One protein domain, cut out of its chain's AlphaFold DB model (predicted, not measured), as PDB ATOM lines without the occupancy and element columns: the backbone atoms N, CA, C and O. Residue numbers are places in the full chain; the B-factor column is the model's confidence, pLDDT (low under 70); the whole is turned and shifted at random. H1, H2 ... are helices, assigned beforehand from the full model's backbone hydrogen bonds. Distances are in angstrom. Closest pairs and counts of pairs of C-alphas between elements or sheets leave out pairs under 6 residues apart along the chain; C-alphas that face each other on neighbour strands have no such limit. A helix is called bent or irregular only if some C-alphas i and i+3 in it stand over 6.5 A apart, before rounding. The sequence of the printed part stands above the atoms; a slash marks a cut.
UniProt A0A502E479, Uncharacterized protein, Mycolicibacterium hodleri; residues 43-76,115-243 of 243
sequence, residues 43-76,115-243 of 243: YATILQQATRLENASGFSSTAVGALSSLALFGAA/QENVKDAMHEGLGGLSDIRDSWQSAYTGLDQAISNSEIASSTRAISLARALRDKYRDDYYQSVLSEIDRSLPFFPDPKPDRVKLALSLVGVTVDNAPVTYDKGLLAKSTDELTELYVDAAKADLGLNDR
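Overview. This is residues 43 to 76 and 115 to 243 of the 243 residues of an uncharacterized protein of Mycolicibacterium hodleri (UniProt A0A502E479). What is the overall shape? A long rod is built on the hairpin of the long helices H3 and H4, with H1 and H7 alongside near its turn, H2 and H5 toward its open end, and short H6 packed on H4; residues 115 to 120 of H3 stick out. What makes it up? The 163 printed residues hold seven named helices, H1 to H7 in order, and no named strand, an all-helix class with an up-and-down bundle of H1, H3, H4 and H7, each running against the one before. The whole is loose, with a radius of gyration of the C-alphas of 19.0 A and spans of 66 by 29 by 25 A.

Along the chain. Where are the long helices? H3, residues 115 to 150, spans 51.5 A from C-alpha 115 at (-87.666, 220.924, -46.379). H4, residues 156 to 187, spans 47.4 A and is only just irregular: C-alphas 183 and 186 are 7.0 A apart. Where are the others? H1 is residues 43 to 56, H2 61 to 76, H5 195 to 203, H6 216 to 220, and H7 223 to 237, ending at C-alpha 237 (-134.813, 243.203, -15.729).

Arrangement. Which helix is the hub? H4 touches the six others, among them H3 in a hairpin, a shallow tilt of 18 degrees, with closest C-alphas Ile 147 and Ile 159 at 6.6 A. Its closest C-alphas to H7 are Ala 158 and Ala 233, 5.3 A; to H5, Leu 178 and Ala 199, 5.9 A; to H6, Lys 168 and Leu 219, 6.0 A. What else touches H3? H1 does at a shallow tilt of 20 degrees, closest C-alphas Ala 56 and Trp 136, 5.0 A; H2 does at a steep 51 degrees, with residues 122 to 129 of H3 alone, closest C-alphas Ala 66 and Gly 125, 5.1 A. How are the backbones? Every O i to N i+4 pair is within hydrogen-bond range in H1, H2, H3, H5 and H7, against 26 of 28 in H4 and 0 of 1 in H6, where 2 of 2 O i to N i+3 pairs are.

Size, cuts and confidence. What are the extent and the gap? The farthest C-alphas, Ala 76 and Arg 243, are 67.8 A apart; residues 77 to 114 are not printed, leaving 14.1 A between C-alphas 76 and 115. Which link is long? Of the links printed whole, H5 to H6, 12 residues, is long. Where is confidence low? pLDDT is under 70 in residues 57 to 76, 115 to 130, 206 to 211 and 241 to 243.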
ATOM      1  N   TYR A  43    -129.610 240.480 -24.442       74.62
ATOM      2  CA  TYR A  43    -129.165 239.488 -23.460       74.62
ATOM      3  C   TYR A  43    -128.834 238.124 -24.078       74.62
ATOM      4  O   TYR A  43    -127.828 237.504 -23.728       74.62
ATOM      5  N   ALA A  44    -129.642 237.667 -25.036       72.44
ATOM      6  CA  ALA A  44    -129.362 236.439 -25.773       72.44
ATOM      7  C   ALA A  44    -128.071 236.551 -26.600       72.44
ATOM      8  O   ALA A  44    -127.289 235.602 -26.651       72.44
ATOM      9  N   THR A  45    -127.820 237.719 -27.196       74.56
ATOM     10  CA  THR A  45    -126.601 237.982 -27.969       74.56
ATOM     11  C   THR A  45    -125.361 237.919 -27.080       74.56
ATOM     12  O   THR A  45    -124.398 237.250 -27.446       74.56
ATOM     13  N   ILE A  46    -125.388 238.534 -25.890       74.69
ATOM     14  CA  ILE A  46    -124.279 238.453 -24.922       74.69
ATOM     15  C   ILE A  46    -123.987 236.994 -24.551       74.69
ATOM     16  O   ILE A  46    -122.832 236.580 -24.618       74.69
ATOM     17  N   LEU A  47    -125.009 236.198 -24.219       79.44
ATOM     18  CA  LEU A  47    -124.818 234.779 -23.893       79.44
ATOM     19  C   LEU A  47    -124.249 233.991 -25.070       79.44
ATOM     20  O   LEU A  47    -123.330 233.199 -24.891       79.44
ATOM     21  N   GLN A  48    -124.744 234.233 -26.284       79.31
ATOM     22  CA  GLN A  48    -124.233 233.565 -27.475       79.31
ATOM     23  C   GLN A  48    -122.753 233.893 -27.720       79.31
ATOM     24  O   GLN A  48    -121.983 232.995 -28.066       79.31
ATOM     25  N   GLN A  49    -122.343 235.152 -27.542       78.38
ATOM     26  CA  GLN A  49    -120.935 235.537 -27.674       78.38
ATOM     27  C   GLN A  49    -120.086 234.989 -26.522       78.38
ATOM     28  O   GLN A  49    -118.971 234.539 -26.766       78.38
ATOM     29  N   ALA A  50    -120.619 234.934 -25.299       72.81
ATOM     30  CA  ALA A  50    -119.953 234.306 -24.160       72.81
ATOM     31  C   ALA A  50    -119.700 232.809 -24.407       72.81
ATOM     32  O   ALA A  50    -118.571 232.355 -24.259       72.81
ATOM     33  N   THR A  51    -120.692 232.061 -24.901       74.25
ATOM     34  CA  THR A  51    -120.510 230.654 -25.294       74.25
ATOM     35  C   THR A  51    -119.506 230.502 -26.439       74.25
ATOM     36  O   THR A  51    -118.729 229.550 -26.468       74.25
ATOM     37  N   ARG A  52    -119.483 231.418 -27.416       74.75
ATOM     38  CA  ARG A  52    -118.461 231.392 -28.479       74.75
ATOM     39  C   ARG A  52    -117.060 231.618 -27.920       74.75
ATOM     40  O   ARG A  52    -116.140 230.930 -28.345       74.75
ATOM     41  N   LEU A  53    -116.911 232.539 -26.971       80.19
ATOM     42  CA  LEU A  53    -115.643 232.828 -26.310       80.19
ATOM     43  C   LEU A  53    -115.163 231.643 -25.466       80.19
ATOM     44  O   LEU A  53    -113.991 231.286 -25.533       80.19
ATOM     45  N   GLU A  54    -116.074 230.989 -24.748       77.06
ATOM     46  CA  GLU A  54    -115.801 229.748 -24.021       77.06
ATOM     47  C   GLU A  54    -115.292 228.652 -24.970       77.06
ATOM     48  O   GLU A  54    -114.231 228.078 -24.739       77.06
ATOM     49  N   ASN A  55    -115.970 228.428 -26.099       75.88
ATOM     50  CA  ASN A  55    -115.535 227.444 -27.096       75.88
ATOM     51  C   ASN A  55    -114.205 227.820 -27.776       75.88
ATOM     52  O   ASN A  55    -113.413 226.939 -28.105       75.88
ATOM     53  N   ALA A  56    -113.940 229.115 -27.974       73.56
ATOM     54  CA  ALA A  56    -112.685 229.615 -28.537       73.56
ATOM     55  C   ALA A  56    -111.525 229.617 -27.524       73.56
ATOM     56  O   ALA A  56    -110.367 229.727 -27.916       73.56
ATOM     57  N   SER A  57    -111.807 229.470 -26.223       66.06
ATOM     58  CA  SER A  57    -110.787 229.436 -25.164       66.06
ATOM     59  C   SER A  57    -109.990 228.123 -25.104       66.06
ATOM     60  O   SER A  57    -109.038 228.015 -24.325       66.06
ATOM     61  N   GLY A  58    -110.335 227.140 -25.946       62.09
ATOM     62  CA  GLY A  58    -109.628 225.871 -26.107       62.09
ATOM     63  C   GLY A  58    -108.230 226.042 -26.706       62.09
ATOM     64  O   GLY A  58    -108.001 225.736 -27.874       62.09
ATOM     65  N   PHE A  59    -107.278 226.518 -25.907       58.69
ATOM     66  CA  PHE A  59    -105.877 226.618 -26.300       58.69
ATOM     67  C   PHE A  59    -105.244 225.217 -26.296       58.69
ATOM     68  O   PHE A  59    -105.072 224.596 -25.249       58.69
ATOM     69  N   SER A  60    -104.946 224.685 -27.484       52.12
ATOM     70  CA  SER A  60    -104.363 223.349 -27.653       52.12
ATOM     71  C   SER A  60    -102.836 223.373 -27.505       52.12
ATOM     72  O   SER A  60    -102.163 224.225 -28.087       52.12
ATOM     73  N   SER A  61    -102.269 222.379 -26.812       47.41
ATOM     74  CA  SER A  61    -100.816 222.186 -26.646       47.41
ATOM     75  C   SER A  61    -100.047 222.051 -27.965       47.41
ATOM     76  O   SER A  61     -98.850 222.330 -28.043       47.41
ATOM     77  N   THR A  62    -100.742 221.686 -29.046       48.91
ATOM     78  CA  THR A  62    -100.175 221.615 -30.398       48.91
ATOM     79  C   THR A  62     -99.743 222.990 -30.914       48.91
ATOM     80  O   THR A  62     -98.725 223.100 -31.595       48.91
ATOM     81  N   ALA A  63    -100.469 224.047 -30.540       49.50
ATOM     82  CA  ALA A  63    -100.194 225.415 -30.959       49.50
ATOM     83  C   ALA A  63     -98.889 225.929 -30.319       49.50
ATOM     84  O   ALA A  63     -98.015 226.474 -30.984       49.50
ATOM     85  N   VAL A  64     -98.670 225.663 -29.033       49.66
ATOM     86  CA  VAL A  64     -97.436 226.088 -28.351       49.66
ATOM     87  C   VAL A  64     -96.242 225.197 -28.701       49.66
ATOM     88  O   VAL A  64     -95.110 225.681 -28.811       49.66
ATOM     89  N   GLY A  65     -96.483 223.917 -28.991       48.31
ATOM     90  CA  GLY A  65     -95.490 223.048 -29.621       48.31
ATOM     91  C   GLY A  65     -94.966 223.618 -30.947       48.31
ATOM     92  O   GLY A  65     -93.760 223.570 -31.192       48.31
ATOM     93  N   ALA A  66     -95.837 224.242 -31.751       53.88
ATOM     94  CA  ALA A  66     -95.449 224.918 -32.991       53.88
ATOM     95  C   ALA A  66     -94.615 226.196 -32.759       53.88
ATOM     96  O   ALA A  66     -93.692 226.462 -33.524       53.88
ATOM     97  N   LEU A  67     -94.859 226.960 -31.685       48.25
ATOM     98  CA  LEU A  67     -93.992 228.093 -31.300       48.25
ATOM     99  C   LEU A  67     -92.606 227.633 -30.844       48.25
ATOM    100  O   LEU A  67     -91.594 228.253 -31.176       48.25
ATOM    101  N   SER A  68     -92.566 226.538 -30.086       48.12
ATOM    102  CA  SER A  68     -91.331 225.947 -29.561       48.12
ATOM    103  C   SER A  68     -90.449 225.438 -30.696       48.12
ATOM    104  O   SER A  68     -89.251 225.719 -30.727       48.12
ATOM    105  N   SER A  69     -91.044 224.743 -31.672       48.03
ATOM    106  CA  SER A  69     -90.334 224.300 -32.871       48.03
ATOM    107  C   SER A  69     -89.871 225.493 -33.711       48.03
ATOM    108  O   SER A  69     -88.720 225.508 -34.146       48.03
ATOM    109  N   LEU A  70     -90.681 226.548 -33.853       47.88
ATOM    110  CA  LEU A  70     -90.266 227.779 -34.533       47.88
ATOM    111  C   LEU A  70     -89.039 228.436 -33.890       47.88
ATOM    112  O   LEU A  70     -88.121 228.848 -34.597       47.88
ATOM    113  N   ALA A  71     -89.009 228.529 -32.559       45.88
ATOM    114  CA  ALA A  71     -87.888 229.111 -31.830       45.88
ATOM    115  C   ALA A  71     -86.621 228.251 -31.949       45.88
ATOM    116  O   ALA A  71     -85.535 228.789 -32.168       45.88
ATOM    117  N   LEU A  72     -86.759 226.921 -31.886       43.53
ATOM    118  CA  LEU A  72     -85.652 225.980 -32.072       43.53
ATOM    119  C   LEU A  72     -85.043 226.085 -33.485       43.53
ATOM    120  O   LEU A  72     -83.822 226.117 -33.641       43.53
ATOM    121  N   PHE A  73     -85.884 226.195 -34.519       37.28
ATOM    122  CA  PHE A  73     -85.447 226.325 -35.914       37.28
ATOM    123  C   PHE A  73     -84.932 227.731 -36.263       37.28
ATOM    124  O   PHE A  73     -83.972 227.863 -37.027       37.28
ATOM    125  N   GLY A  74     -85.515 228.786 -35.687       38.22
ATOM    126  CA  GLY A  74     -85.032 230.162 -35.831       38.22
ATOM    127  C   GLY A  74     -83.654 230.368 -35.193       38.22
ATOM    128  O   GLY A  74     -82.806 231.053 -35.766       38.22
ATOM    129  N   ALA A  75     -83.385 229.705 -34.063       36.28
ATOM    130  CA  ALA A  75     -82.058 229.679 -33.446       36.28
ATOM    131  C   ALA A  75     -81.041 228.859 -34.265       36.28
ATOM    132  O   ALA A  75     -79.885 229.258 -34.377       36.28
ATOM    133  N   ALA A  76     -81.467 227.760 -34.902       34.62
ATOM    134  CA  ALA A  76     -80.603 226.931 -35.749       34.62
ATOM    135  C   ALA A  76     -80.255 227.566 -37.114       34.62
ATOM    136  O   ALA A  76     -79.233 227.225 -37.707       34.62
ATOM    137  N   GLN A 115     -87.426 219.480 -46.452       38.00
ATOM    138  CA  GLN A 115     -87.666 220.924 -46.379       38.00
ATOM    139  C   GLN A 115     -89.107 221.308 -46.735       38.00
ATOM    140  O   GLN A 115     -89.634 222.228 -46.122       38.00
ATOM    141  N   GLU A 116     -89.745 220.612 -47.678       39.41
ATOM    142  CA  GLU A 116     -91.138 220.846 -48.080       39.41
ATOM    143  C   GLU A 116     -92.113 220.369 -46.989       39.41
ATOM    144  O   GLU A 116     -92.918 221.165 -46.517       39.41
ATOM    145  N   ASN A 117     -91.910 219.166 -46.430       44.25
ATOM    146  CA  ASN A 117     -92.682 218.680 -45.274       44.25
ATOM    147  C   ASN A 117     -92.517 219.557 -44.016       44.25
ATOM    148  O   ASN A 117     -93.450 219.691 -43.230       44.25
ATOM    149  N   VAL A 118     -91.340 220.159 -43.798       44.56
ATOM    150  CA  VAL A 118     -91.117 221.086 -42.672       44.56
ATOM    151  C   VAL A 118     -91.779 222.438 -42.926       44.56
ATOM    152  O   VAL A 118     -92.300 223.038 -41.990       44.56
ATOM    153  N   LYS A 119     -91.794 222.918 -44.173       46.59
ATOM    154  CA  LYS A 119     -92.476 224.163 -44.535       46.59
ATOM    155  C   LYS A 119     -93.983 224.023 -44.362       46.59
ATOM    156  O   LYS A 119     -94.577 224.918 -43.775       46.59
ATOM    157  N   ASP A 120     -94.552 222.894 -44.774       48.34
ATOM    158  CA  ASP A 120     -95.974 222.593 -44.604       48.34
ATOM    159  C   ASP A 120     -96.339 222.408 -43.124       48.34
ATOM    160  O   ASP A 120     -97.287 223.032 -42.657       48.34
ATOM    161  N   ALA A 121     -95.524 221.694 -42.335       45.72
ATOM    162  CA  ALA A 121     -95.737 221.567 -40.888       45.72
ATOM    163  C   ALA A 121     -95.596 222.907 -40.134       45.72
ATOM    164  O   ALA A 121     -96.313 223.164 -39.165       45.72
ATOM    165  N   MET A 122     -94.688 223.787 -40.573       42.94
ATOM    166  CA  MET A 122     -94.570 225.150 -40.043       42.94
ATOM    167  C   MET A 122     -95.744 226.035 -40.468       42.94
ATOM    168  O   MET A 122     -96.190 226.854 -39.668       42.94
ATOM    169  N   HIS A 123     -96.255 225.881 -41.691       48.59
ATOM    170  CA  HIS A 123     -97.396 226.646 -42.191       48.59
ATOM    171  C   HIS A 123     -98.712 226.206 -41.533       48.59
ATOM    172  O   HIS A 123     -99.526 227.064 -41.198       48.59
ATOM    173  N   GLU A 124     -98.896 224.907 -41.276       50.50
ATOM    174  CA  GLU A 124    -100.028 224.369 -40.508       50.50
ATOM    175  C   GLU A 124     -99.945 224.748 -39.024       50.50
ATOM    176  O   GLU A 124    -100.939 225.178 -38.441       50.50
ATOM    177  N   GLY A 125     -98.763 224.653 -38.404       48.44
ATOM    178  CA  GLY A 125     -98.574 225.003 -36.993       48.44
ATOM    179  C   GLY A 125     -98.733 226.501 -36.704       48.44
ATOM    180  O   GLY A 125     -99.357 226.877 -35.710       48.44
ATOM    181  N   LEU A 126     -98.207 227.367 -37.580       48.84
ATOM    182  CA  LEU A 126     -98.386 228.822 -37.491       48.84
ATOM    183  C   LEU A 126     -99.791 229.270 -37.895       48.84
ATOM    184  O   LEU A 126    -100.319 230.199 -37.283       48.84
ATOM    185  N   GLY A 127    -100.387 228.613 -38.895       55.94
ATOM    186  CA  GLY A 127    -101.780 228.821 -39.281       55.94
ATOM    187  C   GLY A 127    -102.707 228.557 -38.101       55.94
ATOM    188  O   GLY A 127    -103.426 229.455 -37.688       55.94
ATOM    189  N   GLY A 128    -102.563 227.401 -37.443       60.16
ATOM    190  CA  GLY A 128    -103.379 227.041 -36.281       60.16
ATOM    191  C   GLY A 128    -103.253 228.003 -35.093       60.16
ATOM    192  O   GLY A 128    -104.243 228.281 -34.424       60.16
ATOM    193  N   LEU A 129    -102.064 228.558 -34.831       61.88
ATOM    194  CA  LEU A 129    -101.874 229.573 -33.783       61.88
ATOM    195  C   LEU A 129    -102.559 230.900 -34.108       61.88
ATOM    196  O   LEU A 129    -103.186 231.488 -33.225       61.88
ATOM    197  N   SER A 130    -102.404 231.382 -35.347       66.88
ATOM    198  CA  SER A 130    -103.086 232.601 -35.788       66.88
ATOM    199  C   SER A 130    -104.589 232.379 -35.755       66.88
ATOM    200  O   SER A 130    -105.289 233.183 -35.163       66.88
ATOM    201  N   ASP A 131    -105.074 231.247 -36.260       73.62
ATOM    202  CA  ASP A 131    -106.499 230.926 -36.313       73.62
ATOM    203  C   ASP A 131    -107.127 230.847 -34.912       73.62
ATOM    204  O   ASP A 131    -108.206 231.398 -34.693       73.62
ATOM    205  N   ILE A 132    -106.448 230.225 -33.935       70.44
ATOM    206  CA  ILE A 132    -106.920 230.168 -32.538       70.44
ATOM    207  C   ILE A 132    -106.943 231.568 -31.918       70.44
ATOM    208  O   ILE A 132    -107.954 231.964 -31.333       70.44
ATOM    209  N   ARG A 133    -105.854 232.338 -32.058       78.56
ATOM    210  CA  ARG A 133    -105.782 233.709 -31.531       78.56
ATOM    211  C   ARG A 133    -106.854 234.594 -32.157       78.56
ATOM    212  O   ARG A 133    -107.564 235.289 -31.439       78.56
ATOM    213  N   ASP A 134    -106.966 234.570 -33.478       80.56
ATOM    214  CA  ASP A 134    -107.857 235.432 -34.243       80.56
ATOM    215  C   ASP A 134    -109.324 235.048 -33.968       80.56
ATOM    216  O   ASP A 134    -110.174 235.927 -33.810       80.56
ATOM    217  N   SER A 135    -109.619 233.751 -33.796       80.94
ATOM    218  CA  SER A 135    -110.931 233.261 -33.356       80.94
ATOM    219  C   SER A 135    -111.289 233.746 -31.947       80.94
ATOM    220  O   SER A 135    -112.369 234.309 -31.748       80.94
ATOM    221  N   TRP A 136    -110.374 233.602 -30.982       83.69
ATOM    222  CA  TRP A 136    -110.581 234.063 -29.609       83.69
ATOM    223  C   TRP A 136    -110.745 235.586 -29.536       83.69
ATOM    224  O   TRP A 136    -111.693 236.084 -28.928       83.69
ATOM    225  N   GLN A 137    -109.877 236.341 -30.216       86.62
ATOM    226  CA  GLN A 137    -109.923 237.802 -30.245       86.62
ATOM    227  C   GLN A 137    -111.203 238.313 -30.916       86.62
ATOM    228  O   GLN A 137    -111.807 239.282 -30.446       86.62
ATOM    229  N   SER A 138    -111.651 237.648 -31.986       84.62
ATOM    230  CA  SER A 138    -112.925 237.948 -32.639       84.62
ATOM    231  C   SER A 138    -114.106 237.706 -31.695       84.62
ATOM    232  O   SER A 138    -114.963 238.581 -31.561       84.62
ATOM    233  N   ALA A 139    -114.127 236.575 -30.980       82.75
ATOM    234  CA  ALA A 139    -115.171 236.270 -30.004       82.75
ATOM    235  C   ALA A 139    -115.178 237.263 -28.830       82.75
ATOM    236  O   ALA A 139    -116.241 237.747 -28.439       82.75
ATOM    237  N   TYR A 140    -113.999 237.627 -28.313       87.69
ATOM    238  CA  TYR A 140    -113.855 238.619 -27.247       87.69
ATOM    239  C   TYR A 140    -114.380 239.990 -27.688       87.69
ATOM    240  O   TYR A 140    -115.177 240.608 -26.984       87.69
ATOM    241  N   THR A 141    -113.991 240.441 -28.884       87.75
ATOM    242  CA  THR A 141    -114.456 241.712 -29.466       87.75
ATOM    243  C   THR A 141    -115.967 241.690 -29.707       87.75
ATOM    244  O   THR A 141    -116.655 242.670 -29.429       87.75
ATOM    245  N   GLY A 142    -116.511 240.560 -30.172       83.56
ATOM    246  CA  GLY A 142    -117.950 240.377 -30.350       83.56
ATOM    247  C   GLY A 142    -118.727 240.466 -29.034       83.56
ATOM    248  O   GLY A 142    -119.779 241.103 -28.989       83.56
ATOM    249  N   LEU A 143    -118.202 239.877 -27.954       86.75
ATOM    250  CA  LEU A 143    -118.783 239.987 -26.615       86.75
ATOM    251  C   LEU A 143    -118.718 241.427 -26.091       86.75
ATOM    252  O   LEU A 143    -119.716 241.935 -25.585       86.75
ATOM    253  N   ASP A 144    -117.579 242.099 -26.250       89.00
ATOM    254  CA  ASP A 144    -117.402 243.495 -25.846       89.00
ATOM    255  C   ASP A 144    -118.390 244.435 -26.551       89.00
ATOM    256  O   ASP A 144    -119.094 245.220 -25.913       89.00
ATOM    257  N   GLN A 145    -118.532 244.281 -27.869       88.94
ATOM    258  CA  GLN A 145    -119.488 245.052 -28.653       88.94
ATOM    259  C   GLN A 145    -120.939 244.751 -28.251       88.94
ATOM    260  O   GLN A 145    -121.754 245.670 -28.168       88.94
ATOM    261  N   ALA A 146    -121.276 243.487 -27.972       83.56
ATOM    262  CA  ALA A 146    -122.606 243.116 -27.492       83.56
ATOM    263  C   ALA A 146    -122.921 243.765 -26.135       83.56
ATOM    264  O   ALA A 146    -124.023 244.281 -25.947       83.56
ATOM    265  N   ILE A 147    -121.950 243.801 -25.215       89.12
ATOM    266  CA  ILE A 147    -122.078 244.495 -23.928       89.12
ATOM    267  C   ILE A 147    -122.303 245.988 -24.159       89.12
ATOM    268  O   ILE A 147    -123.290 246.519 -23.660       89.12
ATOM    269  N   SER A 148    -121.456 246.631 -24.964       88.19
ATOM    270  CA  SER A 148    -121.550 248.061 -25.281       88.19
ATOM    271  C   SER A 148    -122.913 248.438 -25.879       88.19
ATOM    272  O   SER A 148    -123.577 249.357 -25.403       88.19
ATOM    273  N   ASN A 149    -123.413 247.658 -26.845       86.12
ATOM    274  CA  ASN A 149    -124.744 247.863 -27.430       86.12
ATOM    275  C   ASN A 149    -125.874 247.688 -26.401       86.12
ATOM    276  O   ASN A 149    -126.902 248.367 -26.466       86.12
ATOM    277  N   SER A 150    -125.681 246.787 -25.437       84.56
ATOM    278  CA  SER A 150    -126.663 246.487 -24.398       84.56
ATOM    279  C   SER A 150    -126.768 247.586 -23.339       84.56
ATOM    280  O   SER A 150    -127.813 247.682 -22.695       84.56
ATOM    281  N   GLU A 151    -125.745 248.431 -23.164       88.00
ATOM    282  CA  GLU A 151    -125.695 249.484 -22.132       88.00
ATOM    283  C   GLU A 151    -126.832 250.500 -22.233       88.00
ATOM    284  O   GLU A 151    -127.254 251.060 -21.225       88.00
ATOM    285  N   ILE A 152    -127.355 250.722 -23.439       81.38
ATOM    286  CA  ILE A 152    -128.430 251.692 -23.686       81.38
ATOM    287  C   ILE A 152    -129.776 251.173 -23.163       81.38
ATOM    288  O   ILE A 152    -130.628 251.955 -22.740       81.38
ATOM    289  N   ALA A 153    -129.985 249.858 -23.222       78.25
ATOM    290  CA  ALA A 153    -131.289 249.246 -22.993       78.25
ATOM    291  C   ALA A 153    -131.369 248.434 -21.694       78.25
ATOM    292  O   ALA A 153    -132.472 248.237 -21.189       78.25
ATOM    293  N   SER A 154    -130.240 247.957 -21.173       84.12
ATOM    294  CA  SER A 154    -130.170 246.957 -20.102       84.12
ATOM    295  C   SER A 154    -129.963 247.568 -18.718       84.12
ATOM    296  O   SER A 154    -129.462 248.682 -18.576       84.12
ATOM    297  N   SER A 155    -130.279 246.805 -17.668       88.38
ATOM    298  CA  SER A 155    -129.965 247.220 -16.296       88.38
ATOM    299  C   SER A 155    -128.457 247.292 -16.028       88.38
ATOM    300  O   SER A 155    -127.681 246.447 -16.484       88.38
ATOM    301  N   THR A 156    -128.043 248.231 -15.167       90.44
ATOM    302  CA  THR A 156    -126.650 248.349 -14.699       90.44
ATOM    303  C   THR A 156    -126.125 247.036 -14.121       90.44
ATOM    304  O   THR A 156    -124.983 246.670 -14.369       90.44
ATOM    305  N   ARG A 157    -126.964 246.286 -13.390       90.06
ATOM    306  CA  ARG A 157    -126.573 245.002 -12.790       90.06
ATOM    307  C   ARG A 157    -126.233 243.952 -13.850       90.06
ATOM    308  O   ARG A 157    -125.206 243.290 -13.715       90.06
ATOM    309  N   ALA A 158    -127.062 243.806 -14.884       86.31
ATOM    310  CA  ALA A 158    -126.805 242.859 -15.970       86.31
ATOM    311  C   ALA A 158    -125.530 243.236 -16.744       86.31
ATOM    312  O   ALA A 158    -124.698 242.372 -17.012       86.31
ATOM    313  N   ILE A 159    -125.322 244.528 -17.013       91.38
ATOM    314  CA  ILE A 159    -124.101 245.027 -17.663       91.38
ATOM    315  C   ILE A 159    -122.853 244.780 -16.808       91.38
ATOM    316  O   ILE A 159    -121.852 244.289 -17.325       91.38
ATOM    317  N   SER A 160    -122.893 245.066 -15.503       90.12
ATOM    318  CA  SER A 160    -121.758 244.813 -14.606       90.12
ATOM    319  C   SER A 160    -121.373 243.331 -14.565       90.12
ATOM    320  O   SER A 160    -120.185 243.018 -14.592       90.12
ATOM    321  N   LEU A 161    -122.356 242.425 -14.544       88.56
ATOM    322  CA  LEU A 161    -122.109 240.981 -14.593       88.56
ATOM    323  C   LEU A 161    -121.561 240.535 -15.952       88.56
ATOM    324  O   LEU A 161    -120.630 239.739 -15.985       88.56
ATOM    325  N   ALA A 162    -122.065 241.085 -17.059       87.62
ATOM    326  CA  ALA A 162    -121.546 240.780 -18.391       87.62
ATOM    327  C   ALA A 162    -120.089 241.239 -18.568       87.62
ATOM    328  O   ALA A 162    -119.270 240.498 -19.108       87.62
ATOM    329  N   ARG A 163    -119.738 242.430 -18.060       91.38
ATOM    330  CA  ARG A 163    -118.351 242.926 -18.047       91.38
ATOM    331  C   ARG A 163    -117.444 242.046 -17.183       91.38
ATOM    332  O   ARG A 163    -116.365 241.677 -17.632       91.38
ATOM    333  N   ALA A 164    -117.898 241.664 -15.987       90.69
ATOM    334  CA  ALA A 164    -117.158 240.738 -15.129       90.69
ATOM    335  C   ALA A 164    -116.947 239.374 -15.808       90.69
ATOM    336  O   ALA A 164    -115.856 238.821 -15.736       90.69
ATOM    337  N   LEU A 165    -117.963 238.857 -16.509       87.94
ATOM    338  CA  LEU A 165    -117.885 237.607 -17.264       87.94
ATOM    339  C   LEU A 165    -116.870 237.698 -18.418       87.94
ATOM    340  O   LEU A 165    -116.025 236.818 -18.557       87.94
ATOM    341  N   ARG A 166    -116.910 238.777 -19.212       90.56
ATOM    342  CA  ARG A 166    -115.934 239.058 -20.282       90.56
ATOM    343  C   ARG A 166    -114.502 239.058 -19.743       90.56
ATOM    344  O   ARG A 166    -113.629 238.395 -20.303       90.56
ATOM    345  N   ASP A 167    -114.270 239.784 -18.656       89.62
ATOM    346  CA  ASP A 167    -112.937 239.918 -18.071       89.62
ATOM    347  C   ASP A 167    -112.473 238.601 -17.435       89.62
ATOM    348  O   ASP A 167    -111.311 238.226 -17.590       89.62
ATOM    349  N   LYS A 168    -113.391 237.832 -16.833       88.88
ATOM    350  CA  LYS A 168    -113.108 236.489 -16.318       88.88
ATOM    351  C   LYS A 168    -112.653 235.530 -17.420       88.88
ATOM    352  O   LYS A 168    -111.624 234.882 -17.256       88.88
ATOM    353  N   TYR A 169    -113.353 235.486 -18.558       88.06
ATOM    354  CA  TYR A 169    -112.939 234.663 -19.703       88.06
ATOM    355  C   TYR A 169    -111.545 235.027 -20.214       88.06
ATOM    356  O   TYR A 169    -110.766 234.150 -20.589       88.06
ATOM    357  N   ARG A 170    -111.211 236.320 -20.225       89.00
ATOM    358  CA  ARG A 170    -109.877 236.782 -20.612       89.00
ATOM    359  C   ARG A 170    -108.809 236.356 -19.617       89.00
ATOM    360  O   ARG A 170    -107.748 235.909 -20.048       89.00
ATOM    361  N   ASP A 171    -109.075 236.493 -18.324       88.75
ATOM    362  CA  ASP A 171    -108.133 236.089 -17.285       88.75
ATOM    363  C   ASP A 171    -107.895 234.574 -17.312       88.75
ATOM    364  O   ASP A 171    -106.742 234.144 -17.318       88.75
ATOM    365  N   ASP A 172    -108.952 233.768 -17.424       87.12
ATOM    366  CA  ASP A 172    -108.847 232.307 -17.495       87.12
ATOM    367  C   ASP A 172    -108.086 231.860 -18.761       87.12
ATOM    368  O   ASP A 172    -107.191 231.011 -18.689       87.12
ATOM    369  N   TYR A 173    -108.348 232.494 -19.912       86.31
ATOM    370  CA  TYR A 173    -107.593 232.245 -21.145       86.31
ATOM    371  C   TYR A 173    -106.116 232.646 -21.016       86.31
ATOM    372  O   TYR A 173    -105.231 231.878 -21.390       86.31
ATOM    373  N   TYR A 174    -105.823 233.807 -20.422       88.00
ATOM    374  CA  TYR A 174    -104.450 234.246 -20.163       88.00
ATOM    375  C   TYR A 174    -103.696 233.265 -19.253       88.00
ATOM    376  O   TYR A 174    -102.541 232.939 -19.534       88.00
ATOM    377  N   GLN A 175    -104.336 232.741 -18.202       89.06
ATOM    378  CA  GLN A 175    -103.733 231.713 -17.345       89.06
ATOM    379  C   GLN A 175    -103.486 230.400 -18.097       89.06
ATOM    380  O   GLN A 175    -102.442 229.775 -17.903       89.06
ATOM    381  N   SER A 176    -104.400 229.999 -18.986       85.56
ATOM    382  CA  SER A 176    -104.215 228.830 -19.854       85.56
ATOM    383  C   SER A 176    -102.996 228.997 -20.770       85.56
ATOM    384  O   SER A 176    -102.109 228.139 -20.794       85.56
ATOM    385  N   VAL A 177    -102.878 230.154 -21.432       84.62
ATOM    386  CA  VAL A 177    -101.720 230.506 -22.269       84.62
ATOM    387  C   VAL A 177    -100.427 230.495 -21.451       84.62
ATOM    388  O   VAL A 177     -99.429 229.932 -21.894       84.62
ATOM    389  N   LEU A 178    -100.429 231.077 -20.249       87.06
ATOM    390  CA  LEU A 178     -99.262 231.069 -19.365       87.06
ATOM    391  C   LEU A 178     -98.836 229.655 -18.966       87.06
ATOM    392  O   LEU A 178     -97.648 229.353 -19.016       87.06
ATOM    393  N   SER A 179     -99.789 228.800 -18.595       85.62
ATOM    394  CA  SER A 179     -99.533 227.400 -18.244       85.62
ATOM    395  C   SER A 179     -98.893 226.640 -19.407       85.62
ATOM    396  O   SER A 179     -97.942 225.879 -19.224       85.62
ATOM    397  N   GLU A 180     -99.362 226.885 -20.628       81.94
ATOM    398  CA  GLU A 180     -98.823 226.228 -21.813       81.94
ATOM    399  C   GLU A 180     -97.444 226.784 -22.217       81.94
ATOM    400  O   GLU A 180     -96.540 226.028 -22.592       81.94
ATOM    401  N   ILE A 181     -97.217 228.092 -22.049       82.56
ATOM    402  CA  ILE A 181     -95.871 228.673 -22.144       82.56
ATOM    403  C   ILE A 181     -94.950 228.027 -21.108       82.56
ATOM    404  O   ILE A 181     -93.863 227.602 -21.466       82.56
ATOM    405  N   ASP A 182     -95.369 227.879 -19.851       86.19
ATOM    406  CA  ASP A 182     -94.532 227.285 -18.799       86.19
ATOM    407  C   ASP A 182     -94.154 225.828 -19.097       86.19
ATOM    408  O   ASP A 182     -93.028 225.409 -18.817       86.19
ATOM    409  N   ARG A 183     -95.056 225.063 -19.725       82.75
ATOM    410  CA  ARG A 183     -94.770 223.697 -20.197       82.75
ATOM    411  C   ARG A 183     -93.754 223.662 -21.330       82.75
ATOM    412  O   ARG A 183     -92.974 222.716 -21.413       82.75
ATOM    413  N   SER A 184     -93.770 224.665 -22.200       79.62
ATOM    414  CA  SER A 184     -92.930 224.706 -23.395       79.62
ATOM    415  C   SER A 184     -91.591 225.413 -23.188       79.62
ATOM    416  O   SER A 184     -90.602 225.041 -23.818       79.62
ATOM    417  N   LEU A 185     -91.519 226.370 -22.259       82.00
ATOM    418  CA  LEU A 185     -90.348 227.190 -21.942       82.00
ATOM    419  C   LEU A 185     -89.048 226.389 -21.703       82.00
ATOM    420  O   LEU A 185     -87.983 226.874 -22.092       82.00
ATOM    421  N   PRO A 186     -89.068 225.179 -21.101       84.56
ATOM    422  CA  PRO A 186     -87.874 224.344 -20.970       84.56
ATOM    423  C   PRO A 186     -87.253 223.905 -22.301       84.56
ATOM    424  O   PRO A 186     -86.061 223.614 -22.327       84.56
ATOM    425  N   PHE A 187     -88.034 223.860 -23.383       80.88
ATOM    426  CA  PHE A 187     -87.591 223.431 -24.712       80.88
ATOM    427  C   PHE A 187     -87.127 224.592 -25.599       80.88
ATOM    428  O   PHE A 187     -86.651 224.354 -26.706       80.88
ATOM    429  N   PHE A 188     -87.257 225.840 -25.139       75.00
ATOM    430  CA  PHE A 188     -86.761 226.993 -25.883       75.00
ATOM    431  C   PHE A 188     -85.233 227.091 -25.784       75.00
ATOM    432  O   PHE A 188     -84.673 226.841 -24.713       75.00
ATOM    433  N   PRO A 189     -84.554 227.488 -26.875       80.19
ATOM    434  CA  PRO A 189     -83.128 227.768 -26.835       80.19
ATOM    435  C   PRO A 189     -82.856 229.006 -25.973       80.19
ATOM    436  O   PRO A 189     -83.675 229.925 -25.906       80.19
ATOM    437  N   ASP A 190     -81.692 229.044 -25.328       77.44
ATOM    438  CA  ASP A 190     -81.264 230.228 -24.588       77.44
ATOM    439  C   ASP A 190     -80.814 231.355 -25.550       77.44
ATOM    440  O   ASP A 190     -80.156 231.070 -26.555       77.44
ATOM    441  N   PRO A 191     -81.114 232.637 -25.248       82.75
ATOM    442  CA  PRO A 191     -81.871 233.105 -24.089       82.75
ATOM    443  C   PRO A 191     -83.379 232.880 -24.254       82.75
ATOM    444  O   PRO A 191     -83.973 233.214 -25.280       82.75
ATOM    445  N   LYS A 192     -84.006 232.361 -23.194       80.88
ATOM    446  CA  LYS A 192     -85.448 232.101 -23.173       80.88
ATOM    447  C   LYS A 192     -86.256 233.387 -23.391       80.88
ATOM    448  O   LYS A 192     -85.885 234.438 -22.857       80.88
ATOM    449  N   PRO A 193     -87.376 233.316 -24.134       80.38
ATOM    450  CA  PRO A 193     -88.261 234.458 -24.308       80.38
ATOM    451  C   PRO A 193     -88.894 234.879 -22.975       80.38
ATOM    452  O   PRO A 193     -89.110 234.066 -22.075       80.38
ATOM    453  N   ASP A 194     -89.227 236.165 -22.864       86.38
ATOM    454  CA  ASP A 194     -89.981 236.691 -21.727       86.38
ATOM    455  C   ASP A 194     -91.396 236.094 -21.723       86.38
ATOM    456  O   ASP A 194     -92.218 236.373 -22.602       86.38
ATOM    457  N   ARG A 195     -91.665 235.268 -20.708       85.19
ATOM    458  CA  ARG A 195     -92.932 234.565 -20.481       85.19
ATOM    459  C   ARG A 195     -94.144 235.493 -20.546       85.19
ATOM    460  O   ARG A 195     -95.143 235.162 -21.178       85.19
ATOM    461  N   VAL A 196     -94.072 236.642 -19.876       84.31
ATOM    462  CA  VAL A 196     -95.212 237.557 -19.735       84.31
ATOM    463  C   VAL A 196     -95.470 238.269 -21.055       84.31
ATOM    464  O   VAL A 196     -96.622 238.362 -21.480       84.31
ATOM    465  N   LYS A 197     -94.411 238.719 -21.737       81.31
ATOM    466  CA  LYS A 197     -94.539 239.357 -23.055       81.31
ATOM    467  C   LYS A 197     -95.102 238.396 -24.097       81.31
ATOM    468  O   LYS A 197     -95.982 238.789 -24.860       81.31
ATOM    469  N   LEU A 198     -94.648 237.140 -24.095       80.31
ATOM    470  CA  LEU A 198     -95.159 236.118 -25.004       80.31
ATOM    471  C   LEU A 198     -96.654 235.866 -24.763       80.31
ATOM    472  O   LEU A 198     -97.439 235.904 -25.708       80.31
ATOM    473  N   ALA A 199     -97.067 235.717 -23.504       83.44
ATOM    474  CA  ALA A 199     -98.472 235.520 -23.157       83.44
ATOM    475  C   ALA A 199     -99.357 236.699 -23.574       83.44
ATOM    476  O   ALA A 199    -100.412 236.496 -24.166       83.44
ATOM    477  N   LEU A 200     -98.914 237.936 -23.331       81.69
ATOM    478  CA  LEU A 200     -99.646 239.129 -23.764       81.69
ATOM    479  C   LEU A 200     -99.786 239.192 -25.291       81.69
ATOM    480  O   LEU A 200    -100.857 239.541 -25.783       81.69
ATOM    481  N   SER A 201     -98.745 238.809 -26.039       80.00
ATOM    482  CA  SER A 201     -98.796 238.775 -27.509       80.00
ATOM    483  C   SER A 201     -99.741 237.700 -28.060       80.00
ATOM    484  O   SER A 201    -100.376 237.914 -29.090       80.00
ATOM    485  N   LEU A 202     -99.861 236.565 -27.361       78.69
ATOM    486  CA  LEU A 202    -100.733 235.455 -27.751       78.69
ATOM    487  C   LEU A 202    -102.188 235.687 -27.360       78.69
ATOM    488  O   LEU A 202    -103.081 235.247 -28.073       78.69
ATOM    489  N   VAL A 203    -102.437 236.393 -26.255       82.88
ATOM    490  CA  VAL A 203    -103.791 236.833 -25.916       82.88
ATOM    491  C   VAL A 203    -104.238 237.949 -26.857       82.88
ATOM    492  O   VAL A 203    -105.391 237.970 -27.257       82.88
ATOM    493  N   GLY A 204    -103.361 238.877 -27.251       75.31
ATOM    494  CA  GLY A 204    -103.679 239.895 -28.266       75.31
ATOM    495  C   GLY A 204    -104.673 240.981 -27.820       75.31
ATOM    496  O   GLY A 204    -104.856 241.971 -28.521       75.31
ATOM    497  N   VAL A 205    -105.272 240.845 -26.632       71.75
ATOM    498  CA  VAL A 205    -106.156 241.837 -26.005       71.75
ATOM    499  C   VAL A 205    -105.481 242.407 -24.761       71.75
ATOM    500  O   VAL A 205    -105.280 241.723 -23.748       71.75
ATOM    501  N   THR A 206    -105.143 243.692 -24.826       68.19
ATOM    502  CA  THR A 206    -104.587 244.442 -23.696       68.19
ATOM    503  C   THR A 206    -105.603 244.538 -22.563       68.19
ATOM    504  O   THR A 206    -106.791 244.725 -22.817       68.19
ATOM    505  N   VAL A 207    -105.144 244.420 -21.310       64.38
ATOM    506  CA  VAL A 207    -105.979 244.778 -20.152       64.38
ATOM    507  C   VAL A 207    -106.312 246.253 -20.322       64.38
ATOM    508  O   VAL A 207    -105.393 247.064 -20.463       64.38
ATOM    509  N   ASP A 208    -107.592 246.602 -20.341       60.91
ATOM    510  CA  ASP A 208    -107.955 248.007 -20.272       60.91
ATOM    511  C   ASP A 208    -107.514 248.526 -18.895       60.91
ATOM    512  O   ASP A 208    -107.955 248.028 -17.859       60.91
ATOM    513  N   ASN A 209    -106.569 249.469 -18.871       54.81
ATOM    514  CA  ASN A 209    -106.058 250.043 -17.621       54.81
ATOM    515  C   ASN A 209    -107.070 251.012 -16.986       54.81
ATOM    516  O   ASN A 209    -106.813 251.567 -15.913       54.81
ATOM    517  N   ALA A 210    -108.208 251.239 -17.650       57.56
ATOM    518  CA  ALA A 210    -109.329 251.950 -17.076       57.56
ATOM    519  C   ALA A 210    -109.823 251.250 -15.792       57.56
ATOM    520  O   ALA A 210    -109.814 250.020 -15.694       57.56
ATOM    521  N   PRO A 211    -110.277 252.011 -14.780       63.00
ATOM    522  CA  PRO A 211    -110.903 251.421 -13.607       63.00
ATOM    523  C   PRO A 211    -112.085 250.546 -14.032       63.00
ATOM    524  O   PRO A 211    -112.993 251.017 -14.720       63.00
ATOM    525  N   VAL A 212    -112.086 249.281 -13.605       74.88
ATOM    526  CA  VAL A 212    -113.227 248.390 -13.836       74.88
ATOM    527  C   VAL A 212    -114.500 249.025 -13.280       74.88
ATOM    528  O   VAL A 212    -114.529 249.575 -12.180       74.88
ATOM    529  N   THR A 213    -115.560 248.961 -14.073       78.94
ATOM    530  CA  THR A 213    -116.851 249.611 -13.800       78.94
ATOM    531  C   THR A 213    -117.830 248.697 -13.058       78.94
ATOM    532  O   THR A 213    -119.010 249.016 -12.922       78.94
ATOM    533  N   TYR A 214    -117.352 247.543 -12.596       83.75
ATOM    534  CA  TYR A 214    -118.091 246.548 -11.827       83.75
ATOM    535  C   TYR A 214    -117.323 246.203 -10.543       83.75
ATOM    536  O   TYR A 214    -116.141 246.524 -10.399       83.75
ATOM    537  N   ASP A 215    -117.997 245.553  -9.594       85.88
ATOM    538  CA  ASP A 215    -117.375 245.107  -8.347       85.88
ATOM    539  C   ASP A 215    -116.298 244.046  -8.622       85.88
ATOM    540  O   ASP A 215    -116.596 242.960  -9.118       85.88
ATOM    541  N   LYS A 216    -115.044 244.340  -8.255       83.50
ATOM    542  CA  LYS A 216    -113.905 243.418  -8.405       83.50
ATOM    543  C   LYS A 216    -114.123 242.078  -7.703       83.50
ATOM    544  O   LYS A 216    -113.553 241.082  -8.143       83.50
ATOM    545  N   GLY A 217    -114.953 242.032  -6.659       86.44
ATOM    546  CA  GLY A 217    -115.338 240.786  -5.995       86.44
ATOM    547  C   GLY A 217    -115.998 239.774  -6.937       86.44
ATOM    548  O   GLY A 217    -115.923 238.572  -6.690       86.44
ATOM    549  N   LEU A 218    -116.576 240.227  -8.056       87.94
ATOM    550  CA  LEU A 218    -117.159 239.353  -9.074       87.94
ATOM    551  C   LEU A 218    -116.110 238.494  -9.794       87.94
ATOM    552  O   LEU A 218    -116.428 237.375 -10.171       87.94
ATOM    553  N   LEU A 219    -114.858 238.945  -9.925       88.19
ATOM    554  CA  LEU A 219    -113.804 238.165 -10.602       88.19
ATOM    555  C   LEU A 219    -113.345 236.936  -9.806       88.19
ATOM    556  O   LEU A 219    -112.740 236.016 -10.365       88.19
ATOM    557  N   ALA A 220    -113.650 236.897  -8.506       90.50
ATOM    558  CA  ALA A 220    -113.405 235.725  -7.672       90.50
ATOM    559  C   ALA A 220    -114.364 234.562  -7.987       90.50
ATOM    560  O   ALA A 220    -114.092 233.431  -7.592       90.50
ATOM    561  N   LYS A 221    -115.472 234.830  -8.686       90.75
ATOM    562  CA  LYS A 221    -116.461 233.824  -9.086       90.75
ATOM    563  C   LYS A 221    -115.995 233.038 -10.308       90.75
ATOM    564  O   LYS A 221    -115.145 233.503 -11.071       90.75
ATOM    565  N   SER A 222    -116.553 231.844 -10.497       88.81
ATOM    566  CA  SER A 222    -116.368 231.082 -11.736       88.81
ATOM    567  C   SER A 222    -117.174 231.693 -12.889       88.81
ATOM    568  O   SER A 222    -118.103 232.477 -12.675       88.81
ATOM    569  N   THR A 223    -116.830 231.320 -14.122       87.00
ATOM    570  CA  THR A 223    -117.606 231.655 -15.327       87.00
ATOM    571  C   THR A 223    -119.051 231.164 -15.225       87.00
ATOM    572  O   THR A 223    -119.968 231.915 -15.559       87.00
ATOM    573  N   ASP A 224    -119.266 229.961 -14.689       80.31
ATOM    574  CA  ASP A 224    -120.598 229.377 -14.487       80.31
ATOM    575  C   ASP A 224    -121.435 230.204 -13.506       80.31
ATOM    576  O   ASP A 224    -122.565 230.584 -13.814       80.31
ATOM    577  N   GLU A 225    -120.858 230.563 -12.352       84.25
ATOM    578  CA  GLU A 225    -121.535 231.401 -11.356       84.25
ATOM    579  C   GLU A 225    -121.879 232.783 -11.922       84.25
ATOM    580  O   GLU A 225    -122.964 233.312 -11.678       84.25
ATOM    581  N   LEU A 226    -120.958 233.400 -12.670       83.56
ATOM    582  CA  LEU A 226    -121.201 234.697 -13.304       83.56
ATOM    583  C   LEU A 226    -122.288 234.610 -14.375       83.56
ATOM    584  O   LEU A 226    -123.106 235.524 -14.484       83.56
ATOM    585  N   THR A 227    -122.327 233.510 -15.125       84.06
ATOM    586  CA  THR A 227    -123.353 233.252 -16.139       84.06
ATOM    587  C   THR A 227    -124.727 233.079 -15.495       84.06
ATOM    588  O   THR A 227    -125.688 233.703 -15.944       84.06
ATOM    589  N   GLU A 228    -124.832 232.313 -14.407       81.06
ATOM    590  CA  GLU A 228    -126.084 232.145 -13.659       81.06
ATOM    591  C   GLU A 228    -126.581 233.482 -13.090       81.06
ATOM    592  O   GLU A 228    -127.719 233.886 -13.342       81.06
ATOM    593  N   LEU A 229    -125.701 234.234 -12.418       84.44
ATOM    594  CA  LEU A 229    -126.031 235.556 -11.881       84.44
ATOM    595  C   LEU A 229    -126.467 236.534 -12.976       84.44
ATOM    596  O   LEU A 229    -127.367 237.349 -12.755       84.44
ATOM    597  N   TYR A 230    -125.824 236.478 -14.145       84.38
ATOM    598  CA  TYR A 230    -126.185 237.291 -15.298       84.38
ATOM    599  C   TYR A 230    -127.576 236.926 -15.828       84.38
ATOM    600  O   TYR A 230    -128.400 237.818 -16.033       84.38
ATOM    601  N   VAL A 231    -127.863 235.632 -15.998       78.75
ATOM    602  CA  VAL A 231    -129.174 235.140 -16.444       78.75
ATOM    603  C   VAL A 231    -130.273 235.581 -15.480       78.75
ATOM    604  O   VAL A 231    -131.327 236.041 -15.920       78.75
ATOM    605  N   ASP A 232    -130.033 235.501 -14.174       79.50
ATOM    606  CA  ASP A 232    -131.002 235.934 -13.170       79.50
ATOM    607  C   ASP A 232    -131.209 237.451 -13.165       79.50
ATOM    608  O   ASP A 232    -132.344 237.922 -13.045       79.50
ATOM    609  N   ALA A 233    -130.143 238.236 -13.359       83.38
ATOM    610  CA  ALA A 233    -130.251 239.683 -13.524       83.38
ATOM    611  C   ALA A 233    -131.024 240.059 -14.801       83.38
ATOM    612  O   ALA A 233    -131.863 240.959 -14.761       83.38
ATOM    613  N   ALA A 234    -130.794 239.349 -15.907       78.69
ATOM    614  CA  ALA A 234    -131.517 239.538 -17.161       78.69
ATOM    615  C   ALA A 234    -133.009 239.191 -17.015       78.69
ATOM    616  O   ALA A 234    -133.867 239.955 -17.452       78.69
ATOM    617  N   LYS A 235    -133.347 238.080 -16.346       76.00
ATOM    618  CA  LYS A 235    -134.745 237.717 -16.048       76.00
ATOM    619  C   LYS A 235    -135.429 238.757 -15.167       76.00
ATOM    620  O   LYS A 235    -136.565 239.134 -15.455       76.00
ATOM    621  N   ALA A 236    -134.744 239.237 -14.128       82.19
ATOM    622  CA  ALA A 236    -135.263 240.284 -13.254       82.19
ATOM    623  C   ALA A 236    -135.568 241.570 -14.038       82.19
ATOM    624  O   ALA A 236    -136.649 242.134 -13.893       82.19
ATOM    625  N   ASP A 237    -134.655 241.995 -14.914       81.31
ATOM    626  CA  ASP A 237    -134.813 243.203 -15.729       81.31
ATOM    627  C   ASP A 237    -135.928 243.088 -16.787       81.31
ATOM    628  O   ASP A 237    -136.619 244.055 -17.112       81.31
ATOM    629  N   LEU A 238    -136.161 241.879 -17.299       77.81
ATOM    630  CA  LEU A 238    -137.276 241.601 -18.206       77.81
ATOM    631  C   LEU A 238    -138.629 241.476 -17.485       77.81
ATOM    632  O   LEU A 238    -139.659 241.381 -18.158       77.81
ATOM    633  N   GLY A 239    -138.646 241.490 -16.148       80.75
ATOM    634  CA  GLY A 239    -139.846 241.226 -15.354       80.75
ATOM    635  C   GLY A 239    -140.341 239.786 -15.512       80.75
ATOM    636  O   GLY A 239    -141.540 239.550 -15.487       80.75
ATOM    637  N   LEU A 240    -139.421 238.842 -15.745       72.12
ATOM    638  CA  LEU A 240    -139.705 237.409 -15.899       72.12
ATOM    639  C   LEU A 240    -139.502 236.622 -14.597       72.12
ATOM    640  O   LEU A 240    -139.737 235.415 -14.569       72.12
ATOM    641  N   ASN A 241    -139.063 237.288 -13.526       64.69
ATOM    642  CA  ASN A 241    -139.031 236.714 -12.183       64.69
ATOM    643  C   ASN A 241    -140.440 236.730 -11.573       64.69
ATOM    644  O   ASN A 241    -140.686 237.407 -10.580       64.69
ATOM    645  N   ASP A 242    -141.359 235.978 -12.175       47.72
ATOM    646  CA  ASP A 242    -142.634 235.630 -11.554       47.72
ATOM    647  C   ASP A 242    -142.412 234.405 -10.653       47.72
ATOM    648  O   ASP A 242    -142.548 233.252 -11.078       47.72
ATOM    649  N   ARG A 243    -142.020 234.668  -9.403       40.84
ATOM    650  CA  ARG A 243    -142.219 233.774  -8.256       40.84
ATOM    651  C   ARG A 243    -142.577 234.580  -7.019       40.84
ATOM    652  O   ARG A 243    -141.785 235.479  -6.666       40.84
TER     653      ARG A 243